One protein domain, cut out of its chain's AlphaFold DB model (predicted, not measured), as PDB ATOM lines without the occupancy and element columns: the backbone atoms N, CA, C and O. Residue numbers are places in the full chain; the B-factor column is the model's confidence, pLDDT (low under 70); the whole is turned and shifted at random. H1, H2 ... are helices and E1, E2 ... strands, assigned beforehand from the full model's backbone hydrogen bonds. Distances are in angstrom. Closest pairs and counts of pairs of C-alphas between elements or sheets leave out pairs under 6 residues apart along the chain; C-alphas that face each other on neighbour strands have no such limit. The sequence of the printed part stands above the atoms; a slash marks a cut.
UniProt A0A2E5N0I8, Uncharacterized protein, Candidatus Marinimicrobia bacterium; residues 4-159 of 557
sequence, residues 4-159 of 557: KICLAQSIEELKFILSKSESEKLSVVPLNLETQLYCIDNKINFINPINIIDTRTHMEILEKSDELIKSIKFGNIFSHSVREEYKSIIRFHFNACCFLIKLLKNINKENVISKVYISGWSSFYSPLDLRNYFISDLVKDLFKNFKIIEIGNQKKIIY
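What this domain is: This is residues 4 to 159 of the 557 residues of an uncharacterized protein of Candidatus Marinimicrobia bacterium (UniProt A0A2E5N0I8). A small, twisted sheet of four parallel strands, E2 E1 E3 E5, has short helices on both faces, H1 on one and H5 on the other, and a long helical hairpin, H3 and H4, meets it near one end of H4 and runs out well past it. A pair of very short parallel strands, E4 and E6, makes a second small sheet beyond the ends of E3 and E5. The printed part has 156 residues with five named helices and six named strands, in the order E1 H1 E2 H2 H3 H4 E3 E4 H5 E5 E6, and its class is mixed, helices and strands. It is compact, with a radius of gyration of the C-alphas of 16.8 A, and spans 55 by 37 by 30 A.

Where its parts are: E1, residues 4 to 8, begins at C-alpha 4 (22.300, 29.085, 6.693). H1 is residues 11 to 20, 14.4 A long, E2 residues 27 to 30 and H2 residues 33 to 41. H3, residues 55 to 71, is 24.9 A long. H4, residues 80 to 110, is 44.7 A long and begins at C-alpha 80 (15.411, 45.840, -35.275). E3 is residues 113 to 118, 13.7 A long, E4 residues 122 to 124, H5 residues 135 to 142 and E5 residues 148 to 150. E6, residues 156 to 158, ends at C-alpha 158 (34.823, 33.953, -20.061).

How they stand to each other: In the larger sheet E2 and E5 are edge strands. N 29 and O 6 are 2.8 A apart between E2 and E1, N 117 and O 5 2.8 A between E1 and E3, and N 149 and O 116 2.8 A between E3 and E5. E1, H1 and E2 form a strand-helix-strand unit, two parallel neighbour strands with a helix between, with a right-handed crossover. H1 is on the sheet at a height of 8.4 A, over E1 and E3. H5 is on the opposite face at a height of 9.2 A, over E3. H2 is on the sheet and touches H1, the closest C-alphas being those of Ile 11 and Thr 35, 5.3 A. H4 only grazes the sheet, with residues 100 to 108. H3 and H4 form a helical hairpin, touching closest at the C-alphas of Ile 69 and Lys 87, 6.1 A, opposite ways at a tilt of 38 degrees, only just steep. E4 and E6 are parallel, with N 124 and O 157 2.8 A apart. In H1, H2, H3, H4 and H5 every O i to N i+4 pair is within hydrogen-bond range.

The domain as a whole: The two C-alphas farthest apart, those of Ser 23 and Phe 78, are 55.2 A apart. The printed part has no cut. The link H2 to H3, residues 42 to 54, is long. Mean pLDDT of the printed part is 93.9; residues 154 to 155 are under 70.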
ATOM      1  N   LYS A   4      21.132  29.067   7.577       97.25
ATOM      2  CA  LYS A   4      22.300  29.085   6.693       97.25
ATOM      3  C   LYS A   4      21.872  28.442   5.392       97.25
ATOM      4  O   LYS A   4      21.448  27.287   5.401       97.25
ATOM      5  N   ILE A   5      21.965  29.179   4.294       97.62
ATOM      6  CA  ILE A   5      21.442  28.711   3.010       97.62
ATOM      7  C   ILE A   5      22.551  28.489   1.991       97.62
ATOM      8  O   ILE A   5      23.598  29.123   2.065       97.62
ATOM      9  N   CYS A   6      22.303  27.620   1.016       97.50
ATOM     10  CA  CYS A   6      23.164  27.399  -0.146       97.50
ATOM     11  C   CYS A   6      22.376  27.637  -1.436       97.50
ATOM     12  O   CYS A   6      21.263  27.133  -1.574       97.50
ATOM     13  N   LEU A   7      22.964  28.368  -2.386       96.81
ATOM     14  CA  LEU A   7      22.408  28.581  -3.724       96.81
ATOM     15  C   LEU A   7      23.229  27.801  -4.755       96.81
ATOM     16  O   LEU A   7      24.446  27.962  -4.825       96.81
ATOM     17  N   ALA A   8      22.562  26.995  -5.585       93.56
ATOM     18  CA  ALA A   8      23.213  26.221  -6.642       93.56
ATOM     19  C   ALA A   8      22.374  26.172  -7.931       93.56
ATOM     20  O   ALA A   8      21.160  25.953  -7.898       93.56
ATOM     21  N   GLN A   9      23.036  26.351  -9.077       92.19
ATOM     22  CA  GLN A   9      22.464  26.281 -10.427       92.19
ATOM     23  C   GLN A   9      22.534  24.877 -11.028       92.19
ATOM     24  O   GLN A   9      21.845  24.616 -12.008       92.19
ATOM     25  N   SER A  10      23.362  23.975 -10.504       94.69
ATOM     26  CA  SER A  10      23.499  22.609 -11.021       94.69
ATOM     27  C   SER A  10      23.727  21.604  -9.895       94.69
ATOM     28  O   SER A  10      24.108  21.975  -8.784       94.69
ATOM     29  N   ILE A  11      23.500  20.314 -10.175       96.75
ATOM     30  CA  ILE A  11      23.825  19.238  -9.222       96.75
ATOM     31  C   ILE A  11      25.315  19.265  -8.870       96.75
ATOM     32  O   ILE A  11      25.682  19.030  -7.722       96.75
ATOM     33  N   GLU A  12      26.173  19.529  -9.851       95.50
ATOM     34  CA  GLU A  12      27.621  19.512  -9.657       95.50
ATOM     35  C   GLU A  12      28.085  20.660  -8.757       95.50
ATOM     36  O   GLU A  12      28.866  20.443  -7.833       95.50
ATOM     37  N   GLU A  13      27.512  21.850  -8.948       95.31
ATOM     38  CA  GLU A  13      27.734  22.997  -8.068       95.31
ATOM     39  C   GLU A  13      27.219  22.727  -6.648       95.31
ATOM     40  O   GLU A  13      27.913  23.005  -5.670       95.31
ATOM     41  N   LEU A  14      26.033  22.120  -6.521       97.12
ATOM     42  CA  LEU A  14      25.460  21.779  -5.220       97.12
ATOM     43  C   LEU A  14      26.334  20.773  -4.458       97.12
ATOM     44  O   LEU A  14      26.651  20.994  -3.291       97.12
ATOM     45  N   LYS A  15      26.754  19.686  -5.116       96.88
ATOM     46  CA  LYS A  15      27.653  18.681  -4.526       96.88
ATOM     47  C   LYS A  15      28.966  19.306  -4.070       96.88
ATOM     48  O   LYS A  15      29.426  19.005  -2.974       96.88
ATOM     49  N   PHE A  16      29.537  20.191  -4.887       95.88
ATOM     50  CA  PHE A  16      30.752  20.916  -4.539       95.88
ATOM     51  C   PHE A  16      30.572  21.727  -3.249       95.88
ATOM     52  O   PHE A  16      31.358  21.552  -2.316       95.88
ATOM     53  N   ILE A  17      29.511  22.536  -3.151       96.25
ATOM     54  CA  ILE A  17      29.241  23.350  -1.955       96.25
ATOM     55  C   ILE A  17      29.044  22.466  -0.717       96.25
ATOM     56  O   ILE A  17      29.660  22.724   0.319       96.25
ATOM     57  N   LEU A  18      28.233  21.407  -0.824       96.31
ATOM     58  CA  LEU A  18      27.952  20.506   0.299       96.31
ATOM     59  C   LEU A  18      29.216  19.779   0.787       96.31
ATOM     60  O   LEU A  18      29.464  19.766   1.986       96.31
ATOM     61  N   SER A  19      30.063  19.280  -0.124       95.12
ATOM     62  CA  SER A  19      31.317  18.569   0.218       95.12
ATOM     63  C   SER A  19      32.363  19.422   0.944       95.12
ATOM     64  O   SER A  19      33.326  18.914   1.507       95.12
ATOM     65  N   LYS A  20      32.219  20.746   0.893       94.88
ATOM     66  CA  LYS A  20      33.142  21.701   1.521       94.88
ATOM     67  C   LYS A  20      32.525  22.422   2.715       94.88
ATOM     68  O   LYS A  20      33.212  23.194   3.374       94.88
ATOM     69  N   SER A  21      31.250  22.158   2.987       92.12
ATOM     70  CA  SER A  21      30.483  22.759   4.080       92.12
ATOM     71  C   SER A  21      29.984  21.697   5.064       92.12
ATOM     72  O   SER A  21      28.994  21.926   5.746       92.12
ATOM     73  N   GLU A  22      30.641  20.533   5.127       81.62
ATOM     74  CA  GLU A  22      30.183  19.353   5.883       81.62
ATOM     75  C   GLU A  22      29.965  19.624   7.381       81.62
ATOM     76  O   GLU A  22      29.125  18.988   8.010       81.62
ATOM     77  N   SER A  23      30.668  20.607   7.948       82.62
ATOM     78  CA  SER A  23      30.519  21.016   9.348       82.62
ATOM     79  C   SER A  23      29.285  21.885   9.623       82.62
ATOM     80  O   SER A  23      28.970  22.152  10.785       82.62
ATOM     81  N   GLU A  24      28.571  22.351   8.594       89.44
ATOM     82  CA  GLU A  24      27.429  23.251   8.745       89.44
ATOM     83  C   GLU A  24      26.145  22.633   8.176       89.44
ATOM     84  O   GLU A  24      26.075  22.195   7.031       89.44
ATOM     85  N   LYS A  25      25.069  22.649   8.971       94.06
ATOM     86  CA  LYS A  25      23.736  22.277   8.487       94.06
ATOM     87  C   LYS A  25      23.209  23.384   7.571       94.06
ATOM     88  O   LYS A  25      22.847  24.459   8.053       94.06
ATOM     89  N   LEU A  26      23.183  23.115   6.269       96.56
ATOM     90  CA  LEU A  26      22.708  24.045   5.245       96.56
ATOM     91  C   LEU A  26      21.298  23.686   4.767       96.56
ATOM     92  O   LEU A  26      20.978  22.514   4.558       96.56
ATOM     93  N   SER A  27      20.483  24.709   4.526       97.31
ATOM     94  CA  SER A  27      19.245  24.598   3.757       97.31
ATOM     95  C   SER A  27      19.512  24.963   2.301       97.31
ATOM     96  O   SER A  27      19.959  26.067   1.987       97.31
ATOM     97  N   VAL A  28      19.260  24.038   1.382       97.94
ATOM     98  CA  VAL A  28      19.485  24.285  -0.046       97.94
ATOM     99  C   VAL A  28      18.344  25.115  -0.623       97.94
ATOM    100  O   VAL A  28      17.176  24.832  -0.386       97.94
ATOM    101  N   VAL A  29      18.666  26.115  -1.433       97.62
ATOM    102  CA  VAL A  29      17.706  26.865  -2.244       97.62
ATOM    103  C   VAL A  29      17.935  26.446  -3.702       97.62
ATOM    104  O   VAL A  29      18.828  26.984  -4.366       97.62
ATOM    105  N   PRO A  30      17.203  25.434  -4.210       96.62
ATOM    106  CA  PRO A  30      17.386  24.955  -5.575       96.62
ATOM    107  C   PRO A  30      16.932  26.033  -6.558       96.62
ATOM    108  O   PRO A  30      15.913  26.672  -6.315       96.62
ATOM    109  N   LEU A  31      17.643  26.202  -7.677       96.00
ATOM    110  CA  LEU A  31      17.352  27.237  -8.687       96.00
ATOM    111  C   LEU A  31      16.846  26.670 -10.024       96.00
ATOM    112  O   LEU A  31      16.611  27.411 -10.982       96.00
ATOM    113  N   ASN A  32      16.690  25.348 -10.118       95.81
ATOM    114  CA  ASN A  32      16.096  24.681 -11.273       95.81
ATOM    115  C   ASN A  32      15.521  23.297 -10.922       95.81
ATOM    116  O   ASN A  32      15.650  22.801  -9.803       95.81
ATOM    117  N   LEU A  33      14.903  22.660 -11.923       96.31
ATOM    118  CA  LEU A  33      14.285  21.340 -11.790       96.31
ATOM    119  C   LEU A  33      15.281  20.266 -11.334       96.31
ATOM    120  O   LEU A  33      14.968  19.464 -10.461       96.31
ATOM    121  N   GLU A  34      16.469  20.248 -11.936       96.88
ATOM    122  CA  GLU A  34      17.470  19.207 -11.712       96.88
ATOM    123  C   GLU A  34      17.987  19.223 -10.261       96.88
ATOM    124  O   GLU A  34      17.999  18.195  -9.583       96.88
ATOM    125  N   THR A  35      18.333  20.409  -9.751       97.44
ATOM    126  CA  THR A  35      18.796  20.605  -8.368       97.44
ATOM    127  C   THR A  35      17.715  20.276  -7.343       97.44
ATOM    128  O   THR A  35      18.010  19.624  -6.341       97.44
ATOM    129  N   GLN A  36      16.453  20.646  -7.594       97.94
ATOM    130  CA  GLN A  36      15.354  20.308  -6.685       97.94
ATOM    131  C   GLN A  36      15.084  18.798  -6.649       97.94
ATOM    132  O   GLN A  36      14.945  18.231  -5.565       97.94
ATOM    133  N   LEU A  37      15.063  18.125  -7.807       98.19
ATOM    134  CA  LEU A  37      14.922  16.665  -7.860       98.19
ATOM    135  C   LEU A  37      16.066  15.968  -7.123       98.19
ATOM    136  O   LEU A  37      15.829  14.977  -6.439       98.19
ATOM    137  N   TYR A  38      17.290  16.498  -7.212       98.44
ATOM    138  CA  TYR A  38      18.436  15.938  -6.499       98.44
ATOM    139  C   TYR A  38      18.273  16.057  -4.985       98.44
ATOM    140  O   TYR A  38      18.562  15.098  -4.267       98.44
ATOM    141  N   CYS A  39      17.760  17.192  -4.501       98.50
ATOM    142  CA  CYS A  39      17.471  17.364  -3.082       98.50
ATOM    143  C   CYS A  39      16.419  16.357  -2.599       98.50
ATOM    144  O   CYS A  39      16.630  15.703  -1.580       98.50
ATOM    145  N   ILE A  40      15.341  16.163  -3.370       98.06
ATOM    146  CA  ILE A  40      14.301  15.162  -3.079       98.06
ATOM    147  C   ILE A  40      14.906  13.750  -3.044       98.06
ATOM    148  O   ILE A  40      14.724  13.015  -2.075       98.06
ATOM    149  N   ASP A  41      15.673  13.386  -4.073       98.12
ATOM    150  CA  ASP A  41      16.232  12.044  -4.249       98.12
ATOM    151  C   ASP A  41      17.207  11.619  -3.148       98.12
ATOM    152  O   ASP A  41      17.329  10.418  -2.890       98.12
ATOM    153  N   ASN A  42      17.892  12.587  -2.537       97.75
ATOM    154  CA  ASN A  42      18.915  12.378  -1.512       97.75
ATOM    155  C   ASN A  42      18.462  12.855  -0.125       97.75
ATOM    156  O   ASN A  42      19.280  12.909   0.789       97.75
ATOM    157  N   LYS A  43      17.177  13.207   0.041       97.44
ATOM    158  CA  LYS A  43      16.611  13.728   1.299       97.44
ATOM    159  C   LYS A  43      17.404  14.918   1.871       97.44
ATOM    160  O   LYS A  43      17.529  15.062   3.084       97.44
ATOM    161  N   ILE A  44      17.954  15.763   0.999       97.44
ATOM    162  CA  ILE A  44      18.678  16.975   1.399       97.44
ATOM    163  C   ILE A  44      17.647  18.023   1.810       97.44
ATOM    164  O   ILE A  44      16.684  18.251   1.079       97.44
ATOM    165  N   ASN A  45      17.853  18.671   2.958       97.00
ATOM    166  CA  ASN A  45      16.979  19.752   3.402       97.00
ATOM    167  C   ASN A  45      17.024  20.913   2.403       97.00
ATOM    168  O   ASN A  45      18.100  21.445   2.112       97.00
ATOM    169  N   PHE A  46      15.867  21.316   1.889       97.75
ATOM    170  CA  PHE A  46      15.778  22.411   0.937       97.75
ATOM    171  C   PHE A  46      14.552  23.282   1.192       97.75
ATOM    172  O   PHE A  46      13.499  22.810   1.616       97.75
ATOM    173  N   ILE A  47      14.700  24.562   0.886       97.62
ATOM    174  CA  ILE A  47      13.638  25.552   0.919       97.62
ATOM    175  C   ILE A  47      12.912  25.492  -0.426       97.62
ATOM    176  O   ILE A  47      13.502  25.760  -1.472       97.62
ATOM    177  N   ASN A  48      11.633  25.113  -0.418       96.81
ATOM    178  CA  ASN A  48      10.842  25.006  -1.642       96.81
ATOM    179  C   ASN A  48      10.314  26.391  -2.064       96.81
ATOM    180  O   ASN A  48       9.480  26.948  -1.345       96.81
ATOM    181  N   PRO A  49      10.712  26.935  -3.232       96.38
ATOM    182  CA  PRO A  49      10.290  28.273  -3.648       96.38
ATOM    183  C   PRO A  49       8.778  28.437  -3.807       96.38
ATOM    184  O   PRO A  49       8.293  29.564  -3.778       96.38
ATOM    185  N   ILE A  50       8.020  27.340  -3.939       96.19
ATOM    186  CA  ILE A  50       6.557  27.410  -4.033       96.19
ATOM    187  C   ILE A  50       5.890  28.018  -2.796       96.19
ATOM    188  O   ILE A  50       4.811  28.585  -2.906       96.19
ATOM    189  N   ASN A  51       6.539  27.918  -1.636       96.31
ATOM    190  CA  ASN A  51       6.020  28.473  -0.388       96.31
ATOM    191  C   ASN A  51       6.323  29.973  -0.255       96.31
ATOM    192  O   ASN A  51       5.793  30.625   0.631       96.31
ATOM    193  N   ILE A  52       7.186  30.504  -1.124       95.50
ATOM    194  CA  ILE A  52       7.839  31.804  -0.951       95.50
ATOM    195  C   ILE A  52       7.498  32.770  -2.088       95.50
ATOM    196  O   ILE A  52       7.449  33.984  -1.888       95.50
ATOM    197  N   ILE A  53       7.304  32.241  -3.297       95.69
ATOM    198  CA  ILE A  53       7.055  33.013  -4.512       95.69
ATOM    199  C   ILE A  53       5.614  32.794  -4.956       95.69
ATOM    200  O   ILE A  53       5.242  31.701  -5.383       95.69
ATOM    201  N   ASP A  54       4.829  33.864  -4.909       94.25
ATOM    202  CA  ASP A  54       3.413  33.865  -5.259       94.25
ATOM    203  C   ASP A  54       3.133  34.523  -6.626       94.25
ATOM    204  O   ASP A  54       4.012  35.061  -7.309       94.25
ATOM    205  N   THR A  55       1.862  34.506  -7.034       94.75
ATOM    206  CA  THR A  55       1.407  35.134  -8.283       94.75
ATOM    207  C   THR A  55       1.658  36.646  -8.310       94.75
ATOM    208  O   THR A  55       1.952  37.195  -9.374       94.75
ATOM    209  N   ARG A  56       1.591  37.338  -7.163       96.00
ATOM    210  CA  ARG A  56       1.859  38.786  -7.088       96.00
ATOM    211  C   ARG A  56       3.311  39.088  -7.434       96.00
ATOM    212  O   ARG A  56       3.574  39.990  -8.225       96.00
ATOM    213  N   THR A  57       4.230  38.267  -6.935       95.94
ATOM    214  CA  THR A  57       5.653  38.345  -7.267       95.94
ATOM    215  C   THR A  57       5.881  38.207  -8.773       95.94
ATOM    216  O   THR A  57       6.632  38.982  -9.362       95.94
ATOM    217  N   HIS A  58       5.198  37.265  -9.432       95.81
ATOM    218  CA  HIS A  58       5.300  37.088 -10.888       95.81
ATOM    219  C   HIS A  58       4.841  38.335 -11.651       95.81
ATOM    220  O   HIS A  58       5.503  38.757 -12.600       95.81
ATOM    221  N   MET A  59       3.713  38.916 -11.240       96.81
ATOM    222  CA  MET A  59       3.129  40.111 -11.854       96.81
ATOM    223  C   MET A  59       4.026  41.344 -11.698       96.81
ATOM    224  O   MET A  59       4.257  42.055 -12.675       96.81
ATOM    225  N   GLU A  60       4.579  41.560 -10.507       97.56
ATOM    226  CA  GLU A  60       5.468  42.687 -10.220       97.56
ATOM    227  C   GLU A  60       6.764  42.613 -11.033       97.56
ATOM    228  O   GLU A  60       7.152  43.592 -11.676       97.56
ATOM    229  N   ILE A  61       7.417  41.442 -11.063       97.31
ATOM    230  CA  ILE A  61       8.640  41.269 -11.856       97.31
ATOM    231  C   ILE A  61       8.335  41.497 -13.340       97.31
ATOM    232  O   ILE A  61       9.115  42.147 -14.033       97.31
ATOM    233  N   LEU A  62       7.193  41.006 -13.832       97.00
ATOM    234  CA  LEU A  62       6.779  41.200 -15.219       97.00
ATOM    235  C   LEU A  62       6.591  42.686 -15.573       97.00
ATOM    236  O   LEU A  62       7.081  43.116 -16.617       97.00
ATOM    237  N   GLU A  63       5.922  43.466 -14.720       97.62
ATOM    238  CA  GLU A  63       5.737  44.911 -14.922       97.62
ATOM    239  C   GLU A  63       7.075  45.658 -14.911       97.62
ATOM    240  O   GLU A  63       7.372  46.392 -15.856       97.62
ATOM    241  N   LYS A  64       7.933  45.407 -13.912       98.12
ATOM    242  CA  LYS A  64       9.262  46.039 -13.832       98.12
ATOM    243  C   LYS A  64      10.174  45.663 -14.991       98.12
ATOM    244  O   LYS A  64      10.942  46.492 -15.475       98.12
ATOM    245  N   SER A  65      10.050  44.439 -15.483       97.69
ATOM    246  CA  SER A  65      10.773  43.980 -16.662       97.69
ATOM    247  C   SER A  65      10.327  44.739 -17.916       97.69
ATOM    248  O   SER A  65      11.161  45.168 -18.709       97.69
ATOM    249  N   ASP A  66       9.026  44.979 -18.094       97.56
ATOM    250  CA  ASP A  66       8.510  45.766 -19.224       97.56
ATOM    251  C   ASP A  66       8.891  47.252 -19.139       97.56
ATOM    252  O   ASP A  66       9.240  47.844 -20.162       97.56
ATOM    253  N   GLU A  67       8.888  47.843 -17.939       97.94
ATOM    254  CA  GLU A  67       9.409  49.197 -17.693       97.94
ATOM    255  C   GLU A  67      10.879  49.313 -18.133       97.94
ATOM    256  O   GLU A  67      11.210  50.181 -18.946       97.94
ATOM    257  N   LEU A  68      11.737  48.393 -17.676       97.88
ATOM    258  CA  LEU A  68      13.151  48.349 -18.057       97.88
ATOM    259  C   LEU A  68      13.322  48.205 -19.572       97.88
ATOM    260  O   LEU A  68      14.073  48.950 -20.194       97.88
ATOM    261  N   ILE A  69      12.636  47.253 -20.205       97.12
ATOM    262  CA  ILE A  69      12.837  47.011 -21.640       97.12
ATOM    263  C   ILE A  69      12.427  48.217 -22.499       97.12
ATOM    264  O   ILE A  69      13.025  48.441 -23.556       97.12
ATOM    265  N   LYS A  70      11.449  49.014 -22.056       96.56
ATOM    266  CA  LYS A  70      11.074  50.266 -22.729       96.56
ATOM    267  C   LYS A  70      12.109  51.379 -22.550       96.56
ATOM    268  O   LYS A  70      12.190  52.233 -23.428       96.56
ATOM    269  N   SER A  71      12.880  51.376 -21.460       96.62
ATOM    270  CA  SER A  71      13.896  52.403 -21.190       96.62
ATOM    271  C   SER A  71      15.245  52.131 -21.865       96.62
ATOM    272  O   SER A  71      16.050  53.053 -22.001       96.62
ATOM    273  N   ILE A  72      15.496  50.897 -22.330       96.31
ATOM    274  CA  ILE A  72      16.747  50.541 -23.013       96.31
ATOM    275  C   ILE A  72      16.944  51.395 -24.269       96.31
ATOM    276  O   ILE A  72      16.133  51.384 -25.199       96.31
ATOM    277  N   LYS A  73      18.101  52.052 -24.331       94.88
ATOM    278  CA  LYS A  73      18.604  52.738 -25.520       94.88
ATOM    279  C   LYS A  73      19.583  51.834 -26.275       94.88
ATOM    280  O   LYS A  73      20.417  51.152 -25.684       94.88
ATOM    281  N   PHE A  74      19.475  51.818 -27.602       93.12
ATOM    282  CA  PHE A  74      20.177  50.855 -28.466       93.12
ATOM    283  C   PHE A  74      21.445  51.405 -29.131       93.12
ATOM    284  O   PHE A  74      21.972  50.756 -30.038       93.12
ATOM    285  N   GLY A  75      21.905  52.595 -28.727       89.94
ATOM    286  CA  GLY A  75      23.018  53.286 -29.376       89.94
ATOM    287  C   GLY A  75      22.845  53.325 -30.898       89.94
ATOM    288  O   GLY A  75      21.792  53.711 -31.411       89.94
ATOM    289  N   ASN A  76      23.859  52.852 -31.625       90.31
ATOM    290  CA  ASN A  76      23.881  52.800 -33.090       90.31
ATOM    291  C   ASN A  76      23.527  51.420 -33.694       90.31
ATOM    292  O   ASN A  76      23.738  51.209 -34.893       90.31
ATOM    293  N   ILE A  77      22.969  50.470 -32.929       91.12
ATOM    294  CA  ILE A  77      22.458  49.215 -33.515       91.12
ATOM    295  C   ILE A  77      21.287  49.559 -34.432       91.12
ATOM    296  O   ILE A  77      20.244  49.984 -33.954       91.12
ATOM    297  N   PHE A  78      21.413  49.356 -35.743       87.88
ATOM    298  CA  PHE A  78      20.373  49.739 -36.710       87.88
ATOM    299  C   PHE A  78      19.328  48.642 -36.981       87.88
ATOM    300  O   PHE A  78      18.200  48.953 -37.356       87.88
ATOM    301  N   SER A  79      19.682  47.364 -36.798       92.19
ATOM    302  CA  SER A  79      18.772  46.239 -37.060       92.19
ATOM    303  C   SER A  79      17.765  46.068 -35.925       92.19
ATOM    304  O   SER A  79      18.148  45.972 -34.757       92.19
ATOM    305  N   HIS A  80      16.477  45.994 -36.264       93.31
ATOM    306  CA  HIS A  80      15.411  45.840 -35.275       93.31
ATOM    307  C   HIS A  80      15.478  44.459 -34.604       93.31
ATOM    308  O   HIS A  80      15.420  44.369 -33.382       93.31
ATOM    309  N   SER A  81      15.713  43.387 -35.358       94.12
ATOM    310  CA  SER A  81      15.813  42.024 -34.833       94.12
ATOM    311  C   SER A  81      16.984  41.840 -33.864       94.12
ATOM    312  O   SER A  81      16.876  41.062 -32.914       94.12
ATOM    313  N   VAL A  82      18.095  42.558 -34.067       94.00
ATOM    314  CA  VAL A  82      19.242  42.558 -33.142       94.00
ATOM    315  C   VAL A  82      18.917  43.345 -31.869       94.00
ATOM    316  O   VAL A  82      19.296  42.912 -30.782       94.00
ATOM    317  N   ARG A  83      18.166  44.452 -31.969       94.69
ATOM    318  CA  ARG A  83      17.644  45.163 -30.785       94.69
ATOM    319  C   ARG A  83      16.720  44.262 -29.967       94.69
ATOM    320  O   ARG A  83      16.867  44.193 -28.753       94.69
ATOM    321  N   GLU A  84      15.823  43.528 -30.620       94.81
ATOM    322  CA  GLU A  84      14.906  42.588 -29.960       94.81
ATOM    323  C   GLU A  84      15.629  41.392 -29.313       94.81
ATOM    324  O   GLU A  84      15.245  40.931 -28.231       94.81
ATOM    325  N   GLU A  85      16.713  40.908 -29.925       95.12
ATOM    326  CA  GLU A  85      17.610  39.923 -29.307       95.12
ATOM    327  C   GLU A  85      18.244  40.493 -28.029       95.12
ATOM    328  O   GLU A  85      18.159  39.880 -26.964       95.12
ATOM    329  N   TYR A  86      18.803  41.706 -28.101       95.75
ATOM    330  CA  TYR A  86      19.410  42.370 -26.948       95.75
ATOM    331  C   TYR A  86      18.406  42.618 -25.813       95.75
ATOM    332  O   TYR A  86      18.693  42.280 -24.663       95.75
ATOM    333  N   LYS A  87      17.196  43.107 -26.126       96.12
ATOM    334  CA  LYS A  87      16.104  43.242 -25.146       96.12
ATOM    335  C   LYS A  87      15.824  41.923 -24.434       96.12
ATOM    336  O   LYS A  87      15.647  41.912 -23.224       96.12
ATOM    337  N   SER A  88      15.800  40.809 -25.165       95.38
ATOM    338  CA  SER A  88      15.522  39.485 -24.586       95.38
ATOM    339  C   SER A  88      16.607  39.050 -23.615       95.38
ATOM    340  O   SER A  88      16.299  38.578 -22.524       95.38
ATOM    341  N   ILE A  89      17.869  39.260 -23.990       95.56
ATOM    342  CA  ILE A  89      19.019  38.961 -23.135       95.56
ATOM    343  C   ILE A  89      18.922  39.738 -21.820       95.56
ATOM    344  O   ILE A  89      19.009  39.133 -20.750       95.56
ATOM    345  N   ILE A  90      18.704  41.056 -21.887       97.19
ATOM    346  CA  ILE A  90      18.583  41.897 -20.689       97.19
ATOM    347  C   ILE A  90      17.358  41.499 -19.863       97.19
ATOM    348  O   ILE A  90      17.476  41.331 -18.652       97.19
ATOM    349  N   ARG A  91      16.214  41.257 -20.515       97.31
ATOM    350  CA  ARG A  91      14.969  40.814 -19.872       97.31
ATOM    351  C   ARG A  91      15.188  39.567 -19.023       97.31
ATOM    352  O   ARG A  91      14.767  39.537 -17.873       97.31
ATOM    353  N   PHE A  92      15.845  38.543 -19.567       95.56
ATOM    354  CA  PHE A  92      16.044  37.283 -18.845       95.56
ATOM    355  C   PHE A  92      16.982  37.427 -17.651       95.56
ATOM    356  O   PHE A  92      16.684  36.891 -16.586       95.56
ATOM    357  N   HIS A  93      18.068  38.188 -17.790       95.44
ATOM    358  CA  HIS A  93      18.985  38.422 -16.675       95.44
ATOM    359  C   HIS A  93      18.351  39.299 -15.594       95.44
ATOM    360  O   HIS A  93      18.482  38.989 -14.412       95.44
ATOM    361  N   PHE A  94      17.595  40.332 -15.975       97.31
ATOM    362  CA  PHE A  94      16.821  41.136 -15.031       97.31
ATOM    363  C   PHE A  94      15.791  40.288 -14.278       97.31
ATOM    364  O   PHE A  94      15.721  40.343 -13.053       97.31
ATOM    365  N   ASN A  95      15.052  39.438 -14.994       97.12
ATOM    366  CA  ASN A  95      14.092  38.501 -14.414       97.12
ATOM    367  C   ASN A  95      14.753  37.548 -13.403       97.12
ATOM    368  O   ASN A  95      14.199  37.324 -12.328       97.12
ATOM    369  N   ALA A  96      15.941  37.020 -13.717       95.56
ATOM    370  CA  ALA A  96      16.715  36.188 -12.797       95.56
ATOM    371  C   ALA A  96      17.166  36.964 -11.544       95.56
ATOM    372  O   ALA A  96      17.036  36.447 -10.436       95.56
ATOM    373  N   CYS A  97      17.628  38.212 -11.697       96.62
ATOM    374  CA  CYS A  97      17.984  39.080 -10.567       96.62
ATOM    375  C   CYS A  97      16.780  39.325  -9.654       96.62
ATOM    376  O   CYS A  97      16.859  39.095  -8.449       96.62
ATOM    377  N   CYS A  98      15.646  39.735 -10.226       97.44
ATOM    378  CA  CYS A  98      14.443  40.042  -9.455       97.44
ATOM    379  C   CYS A  98      13.890  38.805  -8.736       97.44
ATOM    380  O   CYS A  98      13.483  38.905  -7.581       97.44
ATOM    381  N   PHE A  99      13.933  37.633  -9.383       96.56
ATOM    382  CA  PHE A  99      13.567  36.363  -8.755       96.56
ATOM    383  C   PHE A  99      14.389  36.094  -7.498       96.56
ATOM    384  O   PHE A  99      13.827  35.805  -6.448       96.56
ATOM    385  N   LEU A 100      15.714  36.216  -7.597       96.44
ATOM    386  CA  LEU A 100      16.622  35.943  -6.485       96.44
ATOM    387  C   LEU A 100      16.468  36.967  -5.364       96.44
ATOM    388  O   LEU A 100      16.498  36.587  -4.198       96.44
ATOM    389  N   ILE A 101      16.244  38.239  -5.704       96.81
ATOM    390  CA  ILE A 101      15.948  39.289  -4.721       96.81
ATOM    391  C   ILE A 101      14.698  38.937  -3.924       96.81
ATOM    392  O   ILE A 101      14.755  38.910  -2.695       96.81
ATOM    393  N   LYS A 102      13.598  38.613  -4.609       97.19
ATOM    394  CA  LYS A 102      12.336  38.238  -3.959       97.19
ATOM    395  C   LYS A 102      12.487  36.971  -3.128       97.19
ATOM    396  O   LYS A 102      12.058  36.944  -1.980       97.19
ATOM    397  N   LEU A 103      13.152  35.960  -3.682       96.56
ATOM    398  CA  LEU A 103      13.385  34.689  -3.009       96.56
ATOM    399  C   LEU A 103      14.168  34.886  -1.708       96.56
ATOM    400  O   LEU A 103      13.699  34.477  -0.653       96.56
ATOM    401  N   LEU A 104      15.318  35.566  -1.750       96.38
ATOM    402  CA  LEU A 104      16.149  35.763  -0.560       96.38
ATOM    403  C   LEU A 104      15.521  36.712   0.461       96.38
ATOM    404  O   LEU A 104      15.637  36.462   1.657       96.38
ATOM    405  N   LYS A 105      14.830  37.774   0.026       95.94
ATOM    406  CA  LYS A 105      14.116  38.667   0.952       95.94
ATOM    407  C   LYS A 105      12.995  37.945   1.688       95.94
ATOM    408  O   LYS A 105      12.875  38.110   2.900       95.94
ATOM    409  N   ASN A 106      12.206  37.138   0.984       96.38
ATOM    410  CA  ASN A 106      11.105  36.410   1.602       96.38
ATOM    411  C   ASN A 106      11.618  35.280   2.509       96.38
ATOM    412  O   ASN A 106      11.111  35.145   3.618       96.38
ATOM    413  N   ILE A 107      12.682  34.561   2.118       96.06
ATOM    414  CA  ILE A 107      13.363  33.614   3.021       96.06
ATOM    415  C   ILE A 107      13.830  34.341   4.279       96.06
ATOM    416  O   ILE A 107      13.509  33.903   5.373       96.06
ATOM    417  N   ASN A 108      14.513  35.484   4.141       96.06
ATOM    418  CA  ASN A 108      15.018  36.248   5.284       96.06
ATOM    419  C   ASN A 108      13.915  36.770   6.215       96.06
ATOM    420  O   ASN A 108      14.156  36.972   7.403       96.06
ATOM    421  N   LYS A 109      12.717  37.014   5.672       95.25
ATOM    422  CA  LYS A 109      11.542  37.429   6.442       95.25
ATOM    423  C   LYS A 109      10.984  36.283   7.289       95.25
ATOM    424  O   LYS A 109      10.573  36.528   8.417       95.25
ATOM    425  N   GLU A 110      10.953  35.066   6.750       94.62
ATOM    426  CA  GLU A 110      10.472  33.876   7.466       94.62
ATOM    427  C   GLU A 110      11.530  33.330   8.434       94.62
ATOM    428  O   GLU A 110      11.228  33.023   9.586       94.62
ATOM    429  N   ASN A 111      12.784  33.275   7.987       93.44
ATOM    430  CA  ASN A 111      13.938  32.802   8.737       93.44
ATOM    431  C   ASN A 111      15.127  33.734   8.499       93.44
ATOM    432  O   ASN A 111      15.640  33.832   7.387       93.44
ATOM    433  N   VAL A 112      15.620  34.380   9.558       95.06
ATOM    434  CA  VAL A 112      16.770  35.293   9.461       95.06
ATOM    435  C   VAL A 112      17.969  34.563   8.848       95.06
ATOM    436  O   VAL A 112      18.506  33.630   9.446       95.06
ATOM    437  N   ILE A 113      18.421  34.996   7.672       96.81
ATOM    438  CA  ILE A 113      19.561  34.402   6.973       96.81
ATOM    439  C   ILE A 113      20.847  34.891   7.639       96.81
ATOM    440  O   ILE A 113      21.222  36.057   7.539       96.81
ATOM    441  N   SER A 114      21.563  33.978   8.290       96.00
ATOM    442  CA  SER A 114      22.871  34.262   8.894       96.00
ATOM    443  C   SER A 114      24.025  34.198   7.901       96.00
ATOM    444  O   SER A 114      24.993  34.944   8.044       96.00
ATOM    445  N   LYS A 115      23.958  33.286   6.924       97.25
ATOM    446  CA  LYS A 115      25.005  33.064   5.922       97.25
ATOM    447  C   LYS A 115      24.413  32.568   4.606       97.25
ATOM    448  O   LYS A 115      23.488  31.753   4.615       97.25
ATOM    449  N   VAL A 116      25.012  32.993   3.496       97.81
ATOM    450  CA  VAL A 116      24.702  32.504   2.145       97.81
ATOM    451  C   VAL A 116      25.941  31.843   1.553       97.81
ATOM    452  O   VAL A 116      26.953  32.501   1.337       97.81
ATOM    453  N   TYR A 117      25.853  30.544   1.289       97.56
ATOM    454  CA  TYR A 117      26.907  29.736   0.689       97.56
ATOM    455  C   TYR A 117      26.764  29.730  -0.829       97.56
ATOM    456  O   TYR A 117      25.697  29.417  -1.364       97.56
ATOM    457  N   ILE A 118      27.861  30.051  -1.510       96.69
ATOM    458  CA  ILE A 118      27.982  30.017  -2.968       96.69
ATOM    459  C   ILE A 118      29.279  29.314  -3.370       96.69
ATOM    460  O   ILE A 118      30.255  29.268  -2.620       96.69
ATOM    461  N   SER A 119      29.299  28.765  -4.579       95.44
ATOM    462  CA  SER A 119      30.452  28.024  -5.097       95.44
ATOM    463  C   SER A 119      31.650  28.915  -5.434       95.44
ATOM    464  O   SER A 119      32.783  28.438  -5.407       95.44
ATOM    465  N   GLY A 120      31.405  30.178  -5.796       93.88
ATOM    466  CA  GLY A 120      32.396  31.052  -6.426       93.88
ATOM    467  C   GLY A 120      32.552  30.840  -7.935       93.88
ATOM    468  O   GLY A 120      33.357  31.504  -8.585       93.88
ATOM    469  N   TRP A 121      31.802  29.912  -8.538       94.00
ATOM    470  CA  TRP A 121      31.913  29.619  -9.967       94.00
ATOM    471  C   TRP A 121      31.311  30.750 -10.807       94.00
ATOM    472  O   TRP A 121      30.208  31.225 -10.529       94.00
ATOM    473  N   SER A 122      32.040  31.150 -11.853       92.50
ATOM    474  CA  SER A 122      31.649  32.217 -12.777       92.50
ATOM    475  C   SER A 122      32.021  31.824 -14.207       92.50
ATOM    476  O   SER A 122      33.193  31.667 -14.546       92.50
ATOM    477  N   SER A 123      31.040  31.630 -15.080       92.12
ATOM    478  CA  SER A 123      31.293  31.328 -16.487       92.12
ATOM    479  C   SER A 123      30.288  32.003 -17.411       92.12
ATOM    480  O   SER A 123      29.095  32.093 -17.123       92.12
ATOM    481  N   PHE A 124      30.782  32.442 -18.566       91.38
ATOM    482  CA  PHE A 124      29.978  33.045 -19.617       91.38
ATOM    483  C   PHE A 124      30.406  32.516 -20.987       91.38
ATOM    484  O   PHE A 124      31.463  32.874 -21.506       91.38
ATOM    485  N   TYR A 125      29.577  31.660 -21.586       90.69
ATOM    486  CA  TYR A 125      29.781  31.091 -22.920       90.69
ATOM    487  C   TYR A 125      28.995  31.831 -23.996       90.69
ATOM    488  O   TYR A 125      29.508  32.118 -25.073       90.69
ATOM    489  N   SER A 126      27.721  32.108 -23.737       90.81
ATOM    490  CA  SER A 126      26.820  32.895 -24.584       90.81
ATOM    491  C   SER A 126      25.713  33.461 -23.710       90.81
ATOM    492  O   SER A 126      25.419  32.833 -22.698       90.81
ATOM    493  N   PRO A 127      25.028  34.545 -24.097       89.50
ATOM    494  CA  PRO A 127      23.952  35.108 -23.282       89.50
ATOM    495  C   PRO A 127      22.862  34.111 -22.844       89.50
ATOM    496  O   PRO A 127      22.260  34.303 -21.797       89.50
ATOM    497  N   LEU A 128      22.612  33.045 -23.614       87.19
ATOM    498  CA  LEU A 128      21.554  32.057 -23.350       87.19
ATOM    499  C   LEU A 128      22.101  30.631 -23.135       87.19
ATOM    500  O   LEU A 128      21.357  29.657 -23.263       87.19
ATOM    501  N   ASP A 129      23.405  30.478 -22.873       90.50
ATOM    502  CA  ASP A 129      24.012  29.157 -22.672       90.50
ATOM    503  C   ASP A 129      23.664  28.597 -21.288       90.50
ATOM    504  O   ASP A 129      23.836  29.269 -20.273       90.50
ATOM    505  N   LEU A 130      23.222  27.340 -21.236       88.31
ATOM    506  CA  LEU A 130      22.889  26.666 -19.976       88.31
ATOM    507  C   LEU A 130      24.123  26.337 -19.123       88.31
ATOM    508  O   LEU A 130      23.969  25.990 -17.959       88.31
ATOM    509  N   ARG A 131      25.332  26.424 -19.692       89.69
ATOM    510  CA  ARG A 131      26.604  26.188 -18.986       89.69
ATOM    511  C   ARG A 131      27.132  27.427 -18.263       89.69
ATOM    512  O   ARG A 131      28.211  27.360 -17.673       89.69
ATOM    513  N   ASN A 132      26.437  28.557 -18.370       91.25
ATOM    514  CA  ASN A 132      26.811  29.767 -17.654       91.25
ATOM    515  C   ASN A 132      26.571  29.593 -16.154       91.25
ATOM    516  O   ASN A 132      25.469  29.235 -15.743       91.25
ATOM    517  N   TYR A 133      27.577  29.931 -15.355       92.19
ATOM    518  CA  TYR A 133      27.458  30.115 -13.919       92.19
ATOM    519  C   TYR A 133      27.541  31.611 -13.625       92.19
ATOM    520  O   TYR A 133      28.562  32.229 -13.900       92.19
ATOM    521  N   PHE A 134      26.479  32.204 -13.085       91.94
ATOM    522  CA  PHE A 134      26.475  33.640 -12.761       91.94
ATOM    523  C   PHE A 134      25.864  33.954 -11.390       91.94
ATOM    524  O   PHE A 134      25.893  35.103 -10.961       91.94
ATOM    525  N   ILE A 135      25.343  32.947 -10.677       93.44
ATOM    526  CA  ILE A 135      24.745  33.136  -9.348       93.44
ATOM    527  C   ILE A 135      25.748  33.657  -8.329       93.44
ATOM    528  O   ILE A 135      25.392  34.542  -7.563       93.44
ATOM    529  N   SER A 136      26.987  33.164  -8.330       93.69
ATOM    530  CA  SER A 136      28.001  33.638  -7.383       93.69
ATOM    531  C   SER A 136      28.273  35.136  -7.542       93.69
ATOM    532  O   SER A 136      28.258  35.865  -6.553       93.69
ATOM    533  N   ASP A 137      28.459  35.602  -8.780       90.88
ATOM    534  CA  ASP A 137      28.689  37.023  -9.076       90.88
ATOM    535  C   ASP A 137      27.456  37.863  -8.717       90.88
ATOM    536  O   ASP A 137      27.560  38.877  -8.034       90.88
ATOM    537  N   LEU A 138      26.267  37.389  -9.095       91.81
ATOM    538  CA  LEU A 138      25.007  38.066  -8.805       91.81
ATOM    539  C   LEU A 138      24.750  38.181  -7.297       91.81
ATOM    540  O   LEU A 138      24.344  39.237  -6.824       91.81
ATOM    541  N   VAL A 139      24.995  37.128  -6.518       93.94
ATOM    542  CA  VAL A 139      24.759  37.158  -5.069       93.94
ATOM    543  C   VAL A 139      25.704  38.149  -4.383       93.94
ATOM    544  O   VAL A 139      25.259  38.921  -3.534       93.94
ATOM    545  N   LYS A 140      26.980  38.172  -4.788       92.31
ATOM    546  CA  LYS A 140      27.982  39.127  -4.290       92.31
ATOM    547  C   LYS A 140      27.626  40.573  -4.625       92.31
ATOM    548  O   LYS A 140      27.729  41.435  -3.754       92.31
ATOM    549  N   ASP A 141      27.189  40.826  -5.856       89.06
ATOM    550  CA  ASP A 141      26.833  42.169  -6.313       89.06
ATOM    551  C   ASP A 141      25.572  42.695  -5.612       89.06
ATOM    552  O   ASP A 141      25.534  43.849  -5.175       89.06
ATOM    553  N   LEU A 142      24.540  41.850  -5.495       88.88
ATOM    554  CA  LEU A 142      23.199  42.277  -5.096       88.88
ATOM    555  C   LEU A 142      22.960  42.273  -3.583       88.88
ATOM    556  O   LEU A 142      22.125  43.044  -3.108       88.88
ATOM    557  N   PHE A 143      23.657  41.434  -2.807       89.75
ATOM    558  CA  PHE A 143      23.313  41.214  -1.397       89.75
ATOM    559  C   PHE A 143      24.453  41.483  -0.416       89.75
ATOM    560  O   PHE A 143      24.874  40.615   0.348       89.75
ATOM    561  N   LYS A 144      24.875  42.746  -0.354       88.25
ATOM    562  CA  LYS A 144      25.920  43.223   0.569       88.25
ATOM    563  C   LYS A 144      25.576  43.061   2.057       88.25
ATOM    564  O   LYS A 144      26.471  43.061   2.890       88.25
ATOM    565  N   ASN A 145      24.291  42.914   2.382       89.62
ATOM    566  CA  ASN A 145      23.811  42.793   3.761       89.62
ATOM    567  C   ASN A 145      23.890  41.361   4.312       89.62
ATOM    568  O   ASN A 145      23.728  41.169   5.514       89.62
ATOM    569  N   PHE A 146      24.108  40.351   3.464       93.38
ATOM    570  CA  PHE A 146      24.282  38.976   3.925       93.38
ATOM    571  C   PHE A 146      25.764  38.649   4.095       93.38
ATOM    572  O   PHE A 146      26.609  39.073   3.307       93.38
ATOM    573  N   LYS A 147      26.086  37.809   5.084       96.56
ATOM    574  CA  LYS A 147      27.411  37.191   5.168       96.56
ATOM    575  C   LYS A 147      27.532  36.119   4.083       96.56
ATOM    576  O   LYS A 147      27.016  35.012   4.233       96.56
ATOM    577  N   ILE A 148      28.202  36.455   2.988       96.56
ATOM    578  CA  ILE A 148      28.419  35.544   1.861       96.56
ATOM    579  C   ILE A 148      29.675  34.707   2.121       96.56
ATOM    580  O   ILE A 148      30.742  35.253   2.399       96.56
ATOM    581  N   ILE A 149      29.543  33.384   2.034       96.38
ATOM    582  CA  ILE A 149      30.645  32.425   2.132       96.38
ATOM    583  C   ILE A 149      30.886  31.826   0.752       96.38
ATOM    584  O   ILE A 149      30.056  31.086   0.220       96.38
ATOM    585  N   GLU A 150      32.035  32.151   0.175       95.19
ATOM    586  CA  GLU A 150      32.503  31.556  -1.069       95.19
ATOM    587  C   GLU A 150      33.366  30.334  -0.769       95.19
ATOM    588  O   GLU A 150      34.338  30.406  -0.020       95.19
ATOM    589  N   ILE A 151      32.976  29.198  -1.339       93.44
ATOM    590  CA  ILE A 151      33.546  27.894  -0.998       93.44
ATOM    591  C   ILE A 151      34.739  27.500  -1.877       93.44
ATOM    592  O   ILE A 151      35.593  26.720  -1.455       93.44
ATOM    593  N   GLY A 152      34.806  28.007  -3.105       86.44
ATOM    594  CA  GLY A 152      35.872  27.698  -4.050       86.44
ATOM    595  C   GLY A 152      36.601  28.939  -4.536       86.44
ATOM    596  O   GLY A 152      36.029  30.020  -4.618       86.44
ATOM    597  N   ASN A 153      37.856  28.761  -4.951       76.12
ATOM    598  CA  ASN A 153      38.561  29.788  -5.711       76.12
ATOM    599  C   ASN A 153      37.874  29.971  -7.073       76.12
ATOM    600  O   ASN A 153      37.601  28.992  -7.777       76.12
ATOM    601  N   GLN A 154      37.605  31.225  -7.437       65.69
ATOM    602  CA  GLN A 154      36.853  31.616  -8.627       65.69
ATOM    603  C   GLN A 154      37.436  30.992  -9.909       65.69
ATOM    604  O   GLN A 154      38.431  31.463 -10.461       65.69
ATOM    605  N   LYS A 155      36.795  29.949 -10.451       63.81
ATOM    606  CA  LYS A 155      37.043  29.526 -11.838       63.81
ATOM    607  C   LYS A 155      36.262  30.459 -12.752       63.81
ATOM    608  O   LYS A 155      35.101  30.186 -13.041       63.81
ATOM    609  N   LYS A 156      36.888  31.560 -13.180       77.62
ATOM    610  CA  LYS A 156      36.296  32.494 -14.146       77.62
ATOM    611  C   LYS A 156      36.539  32.009 -15.576       77.62
ATOM    612  O   LYS A 156      37.651  32.111 -16.087       77.62
ATOM    613  N   ILE A 157      35.507  31.491 -16.238       79.00
ATOM    614  CA  ILE A 157      35.576  31.082 -17.650       79.00
ATOM    615  C   ILE A 157      34.776  32.076 -18.488       79.00
ATOM    616  O   ILE A 157      33.568  31.935 -18.644       79.00
ATOM    617  N   ILE A 158      35.445  33.070 -19.068       78.88
ATOM    618  CA  ILE A 158      34.823  33.953 -20.061       78.88
ATOM    619  C   ILE A 158      35.201  33.450 -21.452       78.88
ATOM    620  O   ILE A 158      36.363  33.509 -21.858       78.88
ATOM    621  N   TYR A 159      34.217  32.951 -22.196       74.62
ATOM    622  CA  TYR A 159      34.423  32.580 -23.586       74.62
ATOM    623  C   TYR A 159      34.463  33.838 -24.451       74.62
ATOM    624  O   TYR A 159      33.438  34.437 -24.780       74.62
TER     625      TYR A 159